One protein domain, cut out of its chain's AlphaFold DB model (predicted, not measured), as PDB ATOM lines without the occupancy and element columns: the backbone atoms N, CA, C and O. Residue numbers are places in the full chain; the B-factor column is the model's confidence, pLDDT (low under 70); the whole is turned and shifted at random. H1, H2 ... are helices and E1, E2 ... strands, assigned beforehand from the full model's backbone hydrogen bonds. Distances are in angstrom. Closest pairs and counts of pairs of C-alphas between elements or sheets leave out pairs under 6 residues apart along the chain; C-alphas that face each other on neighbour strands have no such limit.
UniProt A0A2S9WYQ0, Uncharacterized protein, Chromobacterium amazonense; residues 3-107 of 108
ATOM      1  N   LYS A   3     126.535 171.254 119.661       92.25
ATOM      2  CA  LYS A   3     127.457 170.162 120.001       92.25
ATOM      3  C   LYS A   3     126.853 168.842 119.560       92.25
ATOM      4  O   LYS A   3     125.635 168.720 119.484       92.25
ATOM      5  N   ILE A   4     127.701 167.867 119.250       93.69
ATOM      6  CA  ILE A   4     127.258 166.587 118.692       93.69
ATOM      7  C   ILE A   4     127.743 165.448 119.586       93.69
ATOM      8  O   ILE A   4     128.945 165.308 119.808       93.69
ATOM      9  N   LEU A   5     126.819 164.617 120.061       95.75
ATOM     10  CA  LEU A   5     127.102 163.400 120.819       95.75
ATOM     11  C   LEU A   5     126.758 162.180 119.967       95.75
ATOM     12  O   LEU A   5     125.627 162.033 119.513       95.75
ATOM     13  N   PHE A   6     127.715 161.276 119.776       96.31
ATOM     14  CA  PHE A   6     127.452 159.989 119.133       96.31
ATOM     15  C   PHE A   6     127.138 158.909 120.152       96.31
ATOM     16  O   PHE A   6     127.894 158.703 121.099       96.31
ATOM     17  N   ILE A   7     126.079 158.149 119.895       96.00
ATOM     18  CA  ILE A   7     125.761 156.927 120.628       96.00
ATOM     19  C   ILE A   7     125.866 155.775 119.643       96.00
ATOM     20  O   ILE A   7     125.007 155.587 118.780       96.00
ATOM     21  N   VAL A   8     126.958 155.026 119.760       94.88
ATOM     22  CA  VAL A   8     127.302 153.950 118.838       94.88
ATOM     23  C   VAL A   8     126.905 152.612 119.437       94.88
ATOM     24  O   VAL A   8     127.330 152.275 120.539       94.88
ATOM     25  N   GLY A   9     126.112 151.842 118.700       92.75
ATOM     26  CA  GLY A   9     125.758 150.481 119.079       92.75
ATOM     27  C   GLY A   9     124.893 149.775 118.041       92.75
ATOM     28  O   GLY A   9     124.174 150.399 117.249       92.75
ATOM     29  N   ASP A  10     124.932 148.447 118.072       89.62
ATOM     30  CA  ASP A  10     124.168 147.589 117.166       89.62
ATOM     31  C   ASP A  10     122.646 147.754 117.314       89.62
ATOM     32  O   ASP A  10     122.120 148.503 118.155       89.62
ATOM     33  N   LYS A  11     121.888 147.062 116.459       83.00
ATOM     34  CA  LYS A  11     120.437 146.929 116.632       83.00
ATOM     35  C   LYS A  11     120.159 146.312 118.013       83.00
ATOM     36  O   LYS A  11     120.856 145.399 118.430       83.00
ATOM     37  N   ASN A  12     119.174 146.843 118.737       83.44
ATOM     38  CA  ASN A  12     118.796 146.406 120.091       83.44
ATOM     39  C   ASN A  12     119.859 146.596 121.198       83.44
ATOM     40  O   ASN A  12     119.642 146.156 122.319       83.44
ATOM     41  N   SER A  13     120.944 147.337 120.946       87.75
ATOM     42  CA  SER A  13     121.957 147.691 121.965       87.75
ATOM     43  C   SER A  13     121.454 148.619 123.084       87.75
ATOM     44  O   SER A  13     122.199 148.942 124.003       87.75
ATOM     45  N   GLY A  14     120.212 149.102 122.999       89.44
ATOM     46  CA  GLY A  14     119.670 150.094 123.926       89.44
ATOM     47  C   GLY A  14     120.017 151.546 123.579       89.44
ATOM     48  O   GLY A  14     119.653 152.434 124.345       89.44
ATOM     49  N   LYS A  15     120.643 151.827 122.422       92.56
ATOM     50  CA  LYS A  15     121.004 153.199 122.007       92.56
ATOM     51  C   LYS A  15     119.862 154.214 122.074       92.56
ATOM     52  O   LYS A  15     120.081 155.293 122.601       92.56
ATOM     53  N   ALA A  16     118.639 153.830 121.703       92.62
ATOM     54  CA  ALA A  16     117.468 154.705 121.809       92.62
ATOM     55  C   ALA A  16     117.066 155.037 123.250       92.62
ATOM     56  O   ALA A  16     116.478 156.077 123.538       92.62
ATOM     57  N   ARG A  17     117.378 154.155 124.203       93.31
ATOM     58  CA  ARG A  17     117.223 154.461 125.627       93.31
ATOM     59  C   ARG A  17     118.318 155.420 126.082       93.31
ATOM     60  O   ARG A  17     118.010 156.411 126.729       93.31
ATOM     61  N   VAL A  18     119.566 155.146 125.712       95.31
ATOM     62  CA  VAL A  18     120.721 155.980 126.072       95.31
ATOM     63  C   VAL A  18     120.588 157.393 125.496       95.31
ATOM     64  O   VAL A  18     120.831 158.357 126.213       95.31
ATOM     65  N   ALA A  19     120.103 157.529 124.260       96.31
ATOM     66  CA  ALA A  19     119.852 158.814 123.613       96.31
ATOM     67  C   ALA A  19     118.801 159.639 124.354       96.31
ATOM     68  O   ALA A  19     119.025 160.815 124.621       96.31
ATOM     69  N   ARG A  20     117.697 159.007 124.766       96.44
ATOM     70  CA  ARG A  20     116.659 159.668 125.570       96.44
ATOM     71  C   ARG A  20     117.171 160.117 126.935       96.44
ATOM     72  O   ARG A  20     116.876 161.231 127.344       96.44
ATOM     73  N   VAL A  21     117.970 159.292 127.614       95.81
ATOM     74  CA  VAL A  21     118.582 159.677 128.897       95.81
ATOM     75  C   VAL A  21     119.561 160.838 128.705       95.81
ATOM     76  O   VAL A  21     119.536 161.787 129.480       95.81
ATOM     77  N   ALA A  22     120.388 160.804 127.659       96.56
ATOM     78  CA  ALA A  22     121.303 161.898 127.343       96.56
ATOM     79  C   ALA A  22     120.555 163.209 127.038       96.56
ATOM     80  O   ALA A  22     120.951 164.260 127.536       96.56
ATOM     81  N   ALA A  23     119.457 163.142 126.276       96.50
ATOM     82  CA  ALA A  23     118.597 164.291 125.991       96.50
ATOM     83  C   ALA A  23     117.992 164.865 127.274       96.50
ATOM     84  O   ALA A  23     118.117 166.058 127.529       96.50
ATOM     85  N   GLN A  24     117.440 163.999 128.127       96.25
ATOM     86  CA  GLN A  24     116.875 164.404 129.407       96.25
ATOM     87  C   GLN A  24     117.918 165.097 130.295       96.25
ATOM     88  O   GLN A  24     117.619 166.123 130.898       96.25
ATOM     89  N   ILE A  25     119.148 164.576 130.360       95.19
ATOM     90  CA  ILE A  25     120.218 165.210 131.138       95.19
ATOM     91  C   ILE A  25     120.573 166.582 130.555       95.19
ATOM     92  O   ILE A  25     120.695 167.551 131.302       95.19
ATOM     93  N   ALA A  26     120.712 166.681 129.232       94.31
ATOM     94  CA  ALA A  26     121.018 167.939 128.556       94.31
ATOM     95  C   ALA A  26     119.943 169.012 128.811       94.31
ATOM     96  O   ALA A  26     120.273 170.154 129.127       94.31
ATOM     97  N   GLU A  27     118.667 168.642 128.734       93.75
ATOM     98  CA  GLU A  27     117.542 169.555 128.945       93.75
ATOM     99  C   GLU A  27     117.390 169.949 130.418       93.75
ATOM    100  O   GLU A  27     117.318 171.133 130.735       93.75
ATOM    101  N   GLN A  28     117.388 168.973 131.330       93.81
ATOM    102  CA  GLN A  28     117.060 169.206 132.741       93.81
ATOM    103  C   GLN A  28     118.222 169.785 133.550       93.81
ATOM    104  O   GLN A  28     117.993 170.599 134.440       93.81
ATOM    105  N   HIS A  29     119.461 169.371 133.269       92.38
ATOM    106  CA  HIS A  29     120.623 169.798 134.056       92.38
ATOM    107  C   HIS A  29     121.402 170.945 133.416       92.38
ATOM    108  O   HIS A  29     122.055 171.697 134.135       92.38
ATOM    109  N   HIS A  30     121.336 171.096 132.090       89.94
ATOM    110  CA  HIS A  30     122.117 172.107 131.364       89.94
ATOM    111  C   HIS A  30     121.263 173.154 130.650       89.94
ATOM    112  O   HIS A  30     121.826 174.065 130.040       89.94
ATOM    113  N   GLY A  31     119.929 173.029 130.687       89.31
ATOM    114  CA  GLY A  31     119.017 173.925 129.969       89.31
ATOM    115  C   GLY A  31     119.256 173.934 128.456       89.31
ATOM    116  O   GLY A  31     118.992 174.936 127.792       89.31
ATOM    117  N   ALA A  32     119.833 172.859 127.911       91.25
ATOM    118  CA  ALA A  32     120.156 172.756 126.498       91.25
ATOM    119  C   ALA A  32     118.976 172.181 125.715       91.25
ATOM    120  O   ALA A  32     118.297 171.275 126.182       91.25
ATOM    121  N   HIS A  33     118.775 172.644 124.484       91.75
ATOM    122  CA  HIS A  33     117.843 171.991 123.570       91.75
ATOM    123  C   HIS A  33     118.482 170.715 123.006       91.75
ATOM    124  O   HIS A  33     119.547 170.791 122.380       91.75
ATOM    125  N   ALA A  34     117.857 169.557 123.226       93.38
ATOM    126  CA  ALA A  34     118.349 168.279 122.732       93.38
ATOM    127  C   ALA A  34     117.531 167.786 121.530       93.38
ATOM    128  O   ALA A  34     116.305 167.831 121.521       93.38
ATOM    129  N   GLN A  35     118.216 167.268 120.513       94.50
ATOM    130  CA  GLN A  35     117.586 166.649 119.348       94.50
ATOM    131  C   GLN A  35     118.207 165.277 119.116       94.50
ATOM    132  O   GLN A  35     119.428 165.156 119.085       94.50
ATOM    133  N   ILE A  36     117.381 164.246 118.938       95.31
ATOM    134  CA  ILE A  36     117.840 162.879 118.663       95.31
ATOM    135  C   ILE A  36     117.595 162.559 117.190       95.31
ATOM    136  O   ILE A  36     116.495 162.782 116.684       95.31
ATOM    137  N   VAL A  37     118.605 162.020 116.507       94.44
ATOM    138  CA  VAL A  37     118.507 161.604 115.102       94.44
ATOM    139  C   VAL A  37     119.190 160.258 114.886       94.44
ATOM    140  O   VAL A  37     120.283 160.017 115.392       94.44
ATOM    141  N   ASP A  38     118.568 159.394 114.086       91.62
ATOM    142  CA  ASP A  38     119.181 158.151 113.615       91.62
ATOM    143  C   ASP A  38     120.076 158.424 112.396       91.62
ATOM    144  O   ASP A  38     119.618 158.951 111.379       91.62
ATOM    145  N   ALA A  39     121.354 158.043 112.473       89.31
ATOM    146  CA  ALA A  39     122.303 158.156 111.369       89.31
ATOM    147  C   ALA A  39     121.893 157.343 110.132       89.31
ATOM    148  O   ALA A  39     122.321 157.678 109.026       89.31
ATOM    149  N   ALA A  40     121.049 156.318 110.297       87.12
ATOM    150  CA  ALA A  40     120.466 155.566 109.190       87.12
ATOM    151  C   ALA A  40     119.450 156.387 108.368       87.12
ATOM    152  O   ALA A  40     119.044 155.949 107.294       87.12
ATOM    153  N   GLN A  41     119.047 157.572 108.844       89.56
ATOM    154  CA  GLN A  41     118.159 158.501 108.144       89.56
ATOM    155  C   GLN A  41     118.951 159.727 107.648       89.56
ATOM    156  O   GLN A  41     118.938 160.784 108.290       89.56
ATOM    157  N   PRO A  42     119.639 159.635 106.492       85.12
ATOM    158  CA  PRO A  42     120.571 160.668 106.034       85.12
ATOM    159  C   PRO A  42     119.906 162.034 105.829       85.12
ATOM    160  O   PRO A  42     120.504 163.055 106.155       85.12
ATOM    161  N   GLU A  43     118.659 162.076 105.357       88.69
ATOM    162  CA  GLU A  43     117.932 163.335 105.151       88.69
ATOM    163  C   GLU A  43     117.479 163.988 106.466       88.69
ATOM    164  O   GLU A  43     117.457 165.213 106.585       88.69
ATOM    165  N   ALA A  44     117.152 163.198 107.493       88.44
ATOM    166  CA  ALA A  44     116.886 163.733 108.830       88.44
ATOM    167  C   ALA A  44     118.172 164.295 109.454       88.44
ATOM    168  O   ALA A  44     118.166 165.396 110.002       88.44
ATOM    169  N   LEU A  45     119.288 163.583 109.288       89.12
ATOM    170  CA  LEU A  45     120.591 164.000 109.791       89.12
ATOM    171  C   LEU A  45     121.102 165.272 109.116       89.12
ATOM    172  O   LEU A  45     121.523 166.194 109.809       89.12
ATOM    173  N   LYS A  46     121.015 165.367 107.785       87.88
ATOM    174  CA  LYS A  46     121.353 166.597 107.054       87.88
ATOM    175  C   LYS A  46     120.529 167.779 107.552       87.88
ATOM    176  O   LYS A  46     121.098 168.833 107.814       87.88
ATOM    177  N   ARG A  47     119.213 167.603 107.733       88.19
ATOM    178  CA  ARG A  47     118.333 168.661 108.255       88.19
ATOM    179  C   ARG A  47     118.719 169.086 109.670       88.19
ATOM    180  O   ARG A  47     118.818 170.280 109.915       88.19
ATOM    181  N   ALA A  48     119.002 168.145 110.565       88.44
ATOM    182  CA  ALA A  48     119.393 168.451 111.942       88.44
ATOM    183  C   ALA A  48     120.771 169.130 112.057       88.44
ATOM    184  O   ALA A  48     120.984 169.961 112.936       88.44
ATOM    185  N   LEU A  49     121.706 168.814 111.155       86.75
ATOM    186  CA  LEU A  49     122.998 169.508 111.056       86.75
ATOM    187  C   LEU A  49     122.868 170.897 110.418       86.75
ATOM    188  O   LEU A  49     123.600 171.815 110.775       86.75
ATOM    189  N   ALA A  50     121.965 171.044 109.446       84.88
ATOM    190  CA  ALA A  50     121.694 172.314 108.779       84.88
ATOM    191  C   ALA A  50     120.866 173.267 109.653       84.88
ATOM    192  O   ALA A  50     120.921 174.481 109.452       84.88
ATOM    193  N   GLN A  51     120.122 172.734 110.629       80.62
ATOM    194  CA  GLN A  51     119.450 173.508 111.664       80.62
ATOM    195  C   GLN A  51     120.494 174.228 112.521       80.62
ATOM    196  O   GLN A  51     120.920 173.772 113.580       80.62
ATOM    197  N   ARG A  52     120.879 175.423 112.068       62.88
ATOM    198  CA  ARG A  52     121.466 176.435 112.937       62.88
ATOM    199  C   ARG A  52     120.396 176.792 113.952       62.88
ATOM    200  O   ARG A  52     119.452 177.511 113.637       62.88
ATOM    201  N   VAL A  53     120.511 176.245 115.158       62.00
ATOM    202  CA  VAL A  53     119.638 176.648 116.255       62.00
ATOM    203  C   VAL A  53     119.901 178.129 116.514       62.00
ATOM    204  O   VAL A  53     120.956 178.517 117.008       62.00
ATOM    205  N   HIS A  54     118.945 178.948 116.078       51.72
ATOM    206  CA  HIS A  54     118.961 180.410 116.120       51.72
ATOM    207  C   HIS A  54     118.711 180.982 117.524       51.72
ATOM    208  O   HIS A  54     118.664 182.196 117.694       51.72
ATOM    209  N   ALA A  55     118.563 180.133 118.538       54.34
ATOM    210  CA  ALA A  55     118.393 180.568 119.912       54.34
ATOM    211  C   ALA A  55     119.764 180.718 120.581       54.34
ATOM    212  O   ALA A  55     120.622 179.849 120.442       54.34
ATOM    213  N   ALA A  56     119.946 181.780 121.364       62.97
ATOM    214  CA  ALA A  56     121.142 182.082 122.159       62.97
ATOM    215  C   ALA A  56     121.517 181.012 123.223       62.97
ATOM    216  O   ALA A  56     122.344 181.268 124.094       62.97
ATOM    217  N   GLY A  57     120.909 179.822 123.177       74.75
ATOM    218  CA  GLY A  57     121.067 178.738 124.139       74.75
ATOM    219  C   GLY A  57     122.027 177.629 123.698       74.75
ATOM    220  O   GLY A  57     122.530 177.576 122.571       74.75
ATOM    221  N   LYS A  58     122.277 176.704 124.628       87.75
ATOM    222  CA  LYS A  58     123.061 175.487 124.393       87.75
ATOM    223  C   LYS A  58     122.227 174.490 123.580       87.75
ATOM    224  O   LYS A  58     121.028 174.347 123.805       87.75
ATOM    225  N   THR A  59     122.847 173.783 122.638       90.81
ATOM    226  CA  THR A  59     122.159 172.769 121.820       90.81
ATOM    227  C   THR A  59     122.999 171.507 121.726       90.81
ATOM    228  O   THR A  59     124.193 171.588 121.421       90.81
ATOM    229  N   LEU A  60     122.367 170.351 121.929       93.38
ATOM    230  CA  LEU A  60     122.980 169.037 121.783       93.38
ATOM    231  C   LEU A  60     122.255 168.213 120.711       93.38
ATOM    232  O   LEU A  60     121.103 167.823 120.884       93.38
ATOM    233  N   LEU A  61     122.950 167.904 119.620       94.44
ATOM    234  CA  LEU A  61     122.503 166.924 118.637       94.44
ATOM    235  C   LEU A  61     123.036 165.544 119.023       94.44
ATOM    236  O   LEU A  61     124.240 165.296 119.011       94.44
ATOM    237  N   ILE A  62     122.131 164.637 119.351       96.06
ATOM    238  CA  ILE A  62     122.425 163.263 119.730       96.06
ATOM    239  C   ILE A  62     122.180 162.386 118.508       96.06
ATOM    240  O   ILE A  62     121.056 162.274 118.023       96.06
ATOM    241  N   VAL A  63     123.238 161.762 118.003       95.00
ATOM    242  CA  VAL A  63     123.165 160.913 116.815       95.00
ATOM    243  C   VAL A  63     123.315 159.456 117.222       95.00
ATOM    244  O   VAL A  63     124.366 159.024 117.705       95.00
ATOM    245  N   GLU A  64     122.255 158.691 117.001       95.31
ATOM    246  CA  GLU A  64     122.267 157.240 117.110       95.31
ATOM    247  C   GLU A  64     122.960 156.645 115.892       95.31
ATOM    248  O   GLU A  64     122.647 156.992 114.757       95.31
ATOM    249  N   LYS A  65     123.921 155.750 116.115       92.75
ATOM    250  CA  LYS A  65     124.791 155.270 115.045       92.75
ATOM    251  C   LYS A  65     125.096 153.787 115.194       92.75
ATOM    252  O   LYS A  65     125.334 153.303 116.301       92.75
ATOM    253  N   ARG A  66     125.123 153.044 114.088       91.38
ATOM    254  CA  ARG A  66     125.662 151.679 114.077       91.38
ATOM    255  C   ARG A  66     127.178 151.724 113.876       91.38
ATOM    256  O   ARG A  66     127.667 152.635 113.210       91.38
ATOM    257  N   PRO A  67     127.941 150.743 114.385       87.69
ATOM    258  CA  PRO A  67     129.397 150.709 114.206       87.69
ATOM    259  C   PRO A  67     129.846 150.798 112.737       87.69
ATOM    260  O   PRO A  67     130.870 151.405 112.434       87.69
ATOM    261  N   GLN A  68     129.049 150.230 111.829       86.06
ATOM    262  CA  GLN A  68     129.287 150.206 110.383       86.06
ATOM    263  C   GLN A  68     128.972 151.520 109.652       86.06
ATOM    264  O   GLN A  68     129.409 151.705 108.516       86.06
ATOM    265  N   ASP A  69     128.239 152.441 110.277       84.19
ATOM    266  CA  ASP A  69     127.855 153.688 109.626       84.19
ATOM    267  C   ASP A  69     129.088 154.601 109.533       84.19
ATOM    268  O   ASP A  69     129.695 154.980 110.535       84.19
ATOM    269  N   ARG A  70     129.486 155.008 108.327       75.00
ATOM    270  CA  ARG A  70     130.651 155.886 108.117       75.00
ATOM    271  C   ARG A  70     130.235 157.317 107.807       75.00
ATOM    272  O   ARG A  70     130.586 157.878 106.780       75.00
ATOM    273  N   THR A  71     129.468 157.927 108.704       75.75
ATOM    274  CA  THR A  71     129.121 159.349 108.583       75.75
ATOM    275  C   THR A  71     130.327 160.244 108.914       75.75
ATOM    276  O   THR A  71     130.827 160.134 110.039       75.75
ATOM    277  N   PRO A  72     130.776 161.134 108.004       77.38
ATOM    278  CA  PRO A  72     131.962 161.981 108.178       77.38
ATOM    279  C   PRO A  72     131.661 163.237 109.015       77.38
ATOM    280  O   PRO A  72     131.948 164.360 108.616       77.38
ATOM    281  N   ILE A  73     131.029 163.060 110.175       83.75
ATOM    282  CA  ILE A  73     130.646 164.160 111.067       83.75
ATOM    283  C   ILE A  73     131.569 164.144 112.284       83.75
ATOM    284  O   ILE A  73     131.776 163.099 112.905       83.75
ATOM    285  N   ARG A  74     132.101 165.313 112.649       86.50
ATOM    286  CA  ARG A  74     132.918 165.475 113.852       86.50
ATOM    287  C   ARG A  74     132.017 165.564 115.082       86.50
ATOM    288  O   ARG A  74     131.303 166.546 115.256       86.50
ATOM    289  N   ALA A  75     132.070 164.548 115.938       90.50
ATOM    290  CA  ALA A  75     131.402 164.580 117.233       90.50
ATOM    291  C   ALA A  75     132.253 165.292 118.291       90.50
ATOM    292  O   ALA A  75     133.482 165.247 118.248       90.50
ATOM    293  N   SER A  76     131.583 165.934 119.244       93.25
ATOM    294  CA  SER A  76     132.190 166.482 120.460       93.25
ATOM    295  C   SER A  76     132.506 165.372 121.463       93.25
ATOM    296  O   SER A  76     133.568 165.388 122.072       93.25
ATOM    297  N   ALA A  77     131.617 164.384 121.582       94.00
ATOM    298  CA  ALA A  77     131.816 163.196 122.406       94.00
ATOM    299  C   ALA A  77     131.199 161.953 121.747       94.00
ATOM    300  O   ALA A  77     130.361 162.043 120.843       94.00
ATOM    301  N   ARG A  78     131.610 160.768 122.209       94.56
ATOM    302  CA  ARG A  78     131.112 159.478 121.721       94.56
ATOM    303  C   ARG A  78     130.960 158.488 122.871       94.56
ATOM    304  O   ARG A  78     131.895 158.280 123.631       94.56
ATOM    305  N   ILE A  79     129.826 157.795 122.907       95.12
ATOM    306  CA  ILE A  79     129.570 156.637 123.763       95.12
ATOM    307  C   ILE A  79     129.546 155.392 122.878       95.12
ATOM    308  O   ILE A  79     128.774 155.327 121.919       95.12
ATOM    309  N   ASN A  80     130.390 154.403 123.180       93.38
ATOM    310  CA  ASN A  80     130.348 153.094 122.530       93.38
ATOM    311  C   ASN A  80     129.667 152.074 123.450       93.38
ATOM    312  O   ASN A  80     130.218 151.705 124.486       93.38
ATOM    313  N   LEU A  81     128.482 151.602 123.064       92.75
ATOM    314  CA  LEU A  81     127.701 150.658 123.863       92.75
ATOM    315  C   LEU A  81     128.289 149.248 123.876       92.75
ATOM    316  O   LEU A  81     127.976 148.474 124.779       92.75
ATOM    317  N   ASP A  82     129.195 148.929 122.951       88.12
ATOM    318  CA  ASP A  82     129.886 147.640 122.952       88.12
ATOM    319  C   ASP A  82     130.672 147.405 124.251       88.12
ATOM    320  O   ASP A  82     130.751 146.272 124.724       88.12
ATOM    321  N   HIS A  83     131.168 148.478 124.879       87.44
ATOM    322  CA  HIS A  83     131.891 148.414 126.154       87.44
ATOM    323  C   HIS A  83     130.977 148.031 127.332       87.44
ATOM    324  O   HIS A  83     131.457 147.575 128.367       87.44
ATOM    325  N   PHE A  84     129.658 148.169 127.170       88.69
ATOM    326  CA  PHE A  84     128.659 147.922 128.210       88.69
ATOM    327  C   PHE A  84     127.824 146.664 127.948       88.69
ATOM    328  O   PHE A  84     126.881 146.404 128.691       88.69
ATOM    329  N   LYS A  85     128.170 145.839 126.947       84.31
ATOM    330  CA  LYS A  85     127.412 144.627 126.569       84.31
ATOM    331  C   LYS A  85     127.116 143.682 127.739       84.31
ATOM    332  O   LYS A  85     126.039 143.099 127.786       84.31
ATOM    333  N   ARG A  86     128.043 143.551 128.696       84.44
ATOM    334  CA  ARG A  86     127.870 142.702 129.893       84.44
ATOM    335  C   ARG A  86     126.888 143.290 130.915       84.44
ATOM    336  O   ARG A  86     126.211 142.540 131.607       84.44
ATOM    337  N   HIS A  87     126.799 144.618 130.998       84.44
ATOM    338  CA  HIS A  87     125.943 145.339 131.946       84.44
ATOM    339  C   HIS A  87     125.280 146.549 131.264       84.44
ATOM    340  O   HIS A  87     125.605 147.697 131.583       84.44
ATOM    341  N   PRO A  88     124.326 146.322 130.341       79.00
ATOM    342  CA  PRO A  88     123.774 147.362 129.464       79.00
ATOM    343  C   PRO A  88     122.928 148.416 130.192       79.00
ATOM    344  O   PRO A  88     122.539 149.413 129.593       79.00
ATOM    345  N   PHE A  89     122.643 148.211 131.481       80.44
ATOM    346  CA  PHE A  89     121.906 149.140 132.347       80.44
ATOM    347  C   PHE A  89     122.609 149.359 133.695       80.44
ATOM    348  O   PHE A  89     121.979 149.749 134.676       80.44
ATOM    349  N   GLY A  90     123.907 149.052 133.769       87.12
ATOM    350  CA  GLY A  90     124.689 149.213 134.991       87.12
ATOM    351  C   GLY A  90     125.006 150.676 135.301       87.12
ATOM    352  O   GLY A  90     124.983 151.538 134.420       87.12
ATOM    353  N   ARG A  91     125.395 150.939 136.556       89.69
ATOM    354  CA  ARG A  91     125.791 152.277 137.040       89.69
ATOM    355  C   ARG A  91     126.872 152.919 136.169       89.69
ATOM    356  O   ARG A  91     126.819 154.120 135.934       89.69
ATOM    357  N   ALA A  92     127.807 152.116 135.658       90.81
ATOM    358  CA  ALA A  92     128.880 152.580 134.782       90.81
ATOM    359  C   ALA A  92     128.343 153.307 133.539       90.81
ATOM    360  O   ALA A  92     128.796 154.405 133.240       90.81
ATOM    361  N   LEU A  93     127.323 152.754 132.869       92.38
ATOM    362  CA  LEU A  93     126.729 153.398 131.698       92.38
ATOM    363  C   LEU A  93     126.055 154.720 132.080       92.38
ATOM    364  O   LEU A  93     126.214 155.707 131.372       92.38
ATOM    365  N   THR A  94     125.335 154.766 133.202       91.31
ATOM    366  CA  THR A  94     124.697 156.001 133.681       91.31
ATOM    367  C   THR A  94     125.714 157.121 133.902       91.31
ATOM    368  O   THR A  94     125.483 158.241 133.449       91.31
ATOM    369  N   PHE A  95     126.847 156.820 134.545       93.44
ATOM    370  CA  PHE A  95     127.926 157.792 134.731       93.44
ATOM    371  C   PHE A  95     128.528 158.228 133.397       93.44
ATOM    372  O   PHE A  95     128.617 159.424 133.146       93.44
ATOM    373  N   THR A  96     128.818 157.287 132.496       94.81
ATOM    374  CA  THR A  96     129.349 157.610 131.165       94.81
ATOM    375  C   THR A  96     128.405 158.496 130.351       94.81
ATOM    376  O   THR A  96     128.869 159.391 129.651       94.81
ATOM    377  N   ILE A  97     127.084 158.288 130.436       95.38
ATOM    378  CA  ILE A  97     126.116 159.167 129.764       95.38
ATOM    379  C   ILE A  97     126.225 160.586 130.317       95.38
ATOM    380  O   ILE A  97     126.310 161.535 129.540       95.38
ATOM    381  N   ARG A  98     126.248 160.729 131.647       94.50
ATOM    382  CA  ARG A  98     126.361 162.031 132.307       94.50
ATOM    383  C   ARG A  98     127.656 162.745 131.923       94.50
ATOM    384  O   ARG A  98     127.594 163.866 131.439       94.50
ATOM    385  N   GLU A  99     128.799 162.076 132.037       94.31
ATOM    386  CA  GLU A  99     130.107 162.640 131.677       94.31
ATOM    387  C   GLU A  99     130.185 163.041 130.198       94.31
ATOM    388  O   GLU A  99     130.731 164.090 129.849       94.31
ATOM    389  N   ALA A 100     129.603 162.241 129.301       95.44
ATOM    390  CA  ALA A 100     129.574 162.567 127.879       95.44
ATOM    391  C   ALA A 100     128.711 163.807 127.586       95.44
ATOM    392  O   ALA A 100     129.078 164.625 126.743       95.44
ATOM    393  N   VAL A 101     127.582 163.979 128.281       94.94
ATOM    394  CA  VAL A 101     126.747 165.185 128.159       94.94
ATOM    395  C   VAL A 101     127.451 166.401 128.767       94.94
ATOM    396  O   VAL A 101     127.531 167.444 128.116       94.94
ATOM    397  N   ASP A 102     128.025 166.254 129.961       93.69
ATOM    398  CA  ASP A 102     128.754 167.315 130.659       93.69
ATOM    399  C   ASP A 102     129.948 167.799 129.819       93.69
ATOM    400  O   ASP A 102     130.105 168.997 129.591       93.69
ATOM    401  N   SER A 103     130.738 166.888 129.245       91.94
ATOM    402  CA  SER A 103     131.851 167.245 128.347       91.94
ATOM    403  C   SER A 103     131.402 167.973 127.074       91.94
ATOM    404  O   SER A 103     132.135 168.820 126.560       91.94
ATOM    405  N   CYS A 104     130.190 167.708 126.575       92.00
ATOM    406  CA  CYS A 104     129.635 168.466 125.457       92.00
ATOM    407  C   CYS A 104     129.228 169.891 125.866       92.00
ATOM    408  O   CYS A 104     129.446 170.826 125.091       92.00
ATOM    409  N   LEU A 105     128.621 170.062 127.046       90.06
ATOM    410  CA  LEU A 105     127.839 171.258 127.393       90.06
ATOM    411  C   LEU A 105     128.455 172.172 128.466       90.06
ATOM    412  O   LEU A 105     128.117 173.358 128.494       90.06
ATOM    413  N   VAL A 106     129.347 171.665 129.322       83.19
ATOM    414  CA  VAL A 106     130.040 172.432 130.378       83.19
ATOM    415  C   VAL A 106     131.278 173.144 129.835       83.19
ATOM    416  O   VAL A 106     131.603 174.231 130.292       83.19
ATOM    417  N   ALA A 107     131.942 172.580 128.823       61.91
ATOM    418  CA  ALA A 107     133.188 173.116 128.270       61.91
ATOM    419  C   ALA A 107     133.041 174.423 127.444       61.91
ATOM    420  O   ALA A 107     133.939 174.734 126.665       61.91
TER     421      ALA A 107
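AT A GLANCE: This is residues 3 to 107 of the 108 residues of an uncharacterized protein of Chromobacterium amazonense (UniProt A0A2S9WYQ0). A four-stranded parallel sheet forms the middle slab, with two long helices, H1 and H4, over one face and the shorter H2 over the E2 and E3 side of the other: three layers, helices on both faces of a sheet. H3 is a short turn just after the edge strand E4, and residues 66 to 76 make a long loop between E3 and E4. The printed part has 105 residues, with four named helices and four named strands in the order E1 H1 E2 H2 E3 E4 H3 H4; the sheet order is E2 E3 E1 E4, and the class is mixed. It is compact, with a radius of gyration of the C-alphas of 13.0 A and spans of 41 by 29 by 18 A.

HOW THE PARTS SIT: In the sheet, E3, residues 59 to 65, is the parallel neighbour of E2, residues 33 to 38, with N 62 and O 35 at 2.8 A. E1, residues 3 to 8, is parallel to E3, with N 61 and O 3 at 2.8 A. E4, residues 77 to 80, is parallel to E1, with N 8 and O 79 at 2.8 A. H1, residues 15 to 30, is on the sheet at a height of 7.9 A; it lies over E3 and, only just, over E1, with 3 C-alphas falling on E1. Its closest C-alphas to E3 are those of Ala 19 and Ile 62, 6.4 A apart. H4, residues 91 to 105, is on the same face at a height of 9.5 A, over E1 and E4, along the strands at 6 degrees to E4 on the local plane. H1 and H4 touch at a steep tilt of 54 degrees, running the same way; their closest C-alphas are those of Ala 22 and Ile 97, 6.0 A apart. H2, residues 42 to 50, is on the opposite face at a height of 9.2 A, over E2 and, only just, over E3, with 3 C-alphas falling on E3. H3, residues 81 to 84, is not on the sheet; it is close to H4 but not clearly touching, with the C-alphas of Phe 84 and Leu 93 at 6.8 A. E2, H2, E3 form a strand-helix-strand unit, two parallel neighbour strands with a helix between them along the chain, and E1, H1, E2 form a split one, with E3 between its strands; both crossovers are right-handed. In H1, H2 and H4 every O i to N i+4 pair is within hydrogen-bond range, and H3 is too short for such a pair.

IN THESE COORDINATES: E3 measures 18.9 A from first to last C-alpha, E2 17.1 A, E1 16.3 A and E4 10.2 A. E1 begins at C-alpha 3, (127.457, 170.162, 120.001). H1 is 21.1 A long, H4 21.4 A, H2 12.0 A and H3 5.2 A. H4 ends at C-alpha 105, (127.839, 171.258, 127.393).

THE WHOLE: The two C-alphas farthest apart are those of His 54 and Arg 86, at 41.1 A. The printed part has no cut, and the link from E3 to E4 is long, with 11 residues. Mean pLDDT of the printed part is 88.6; residues 52 to 56 and residue 107 are under 70.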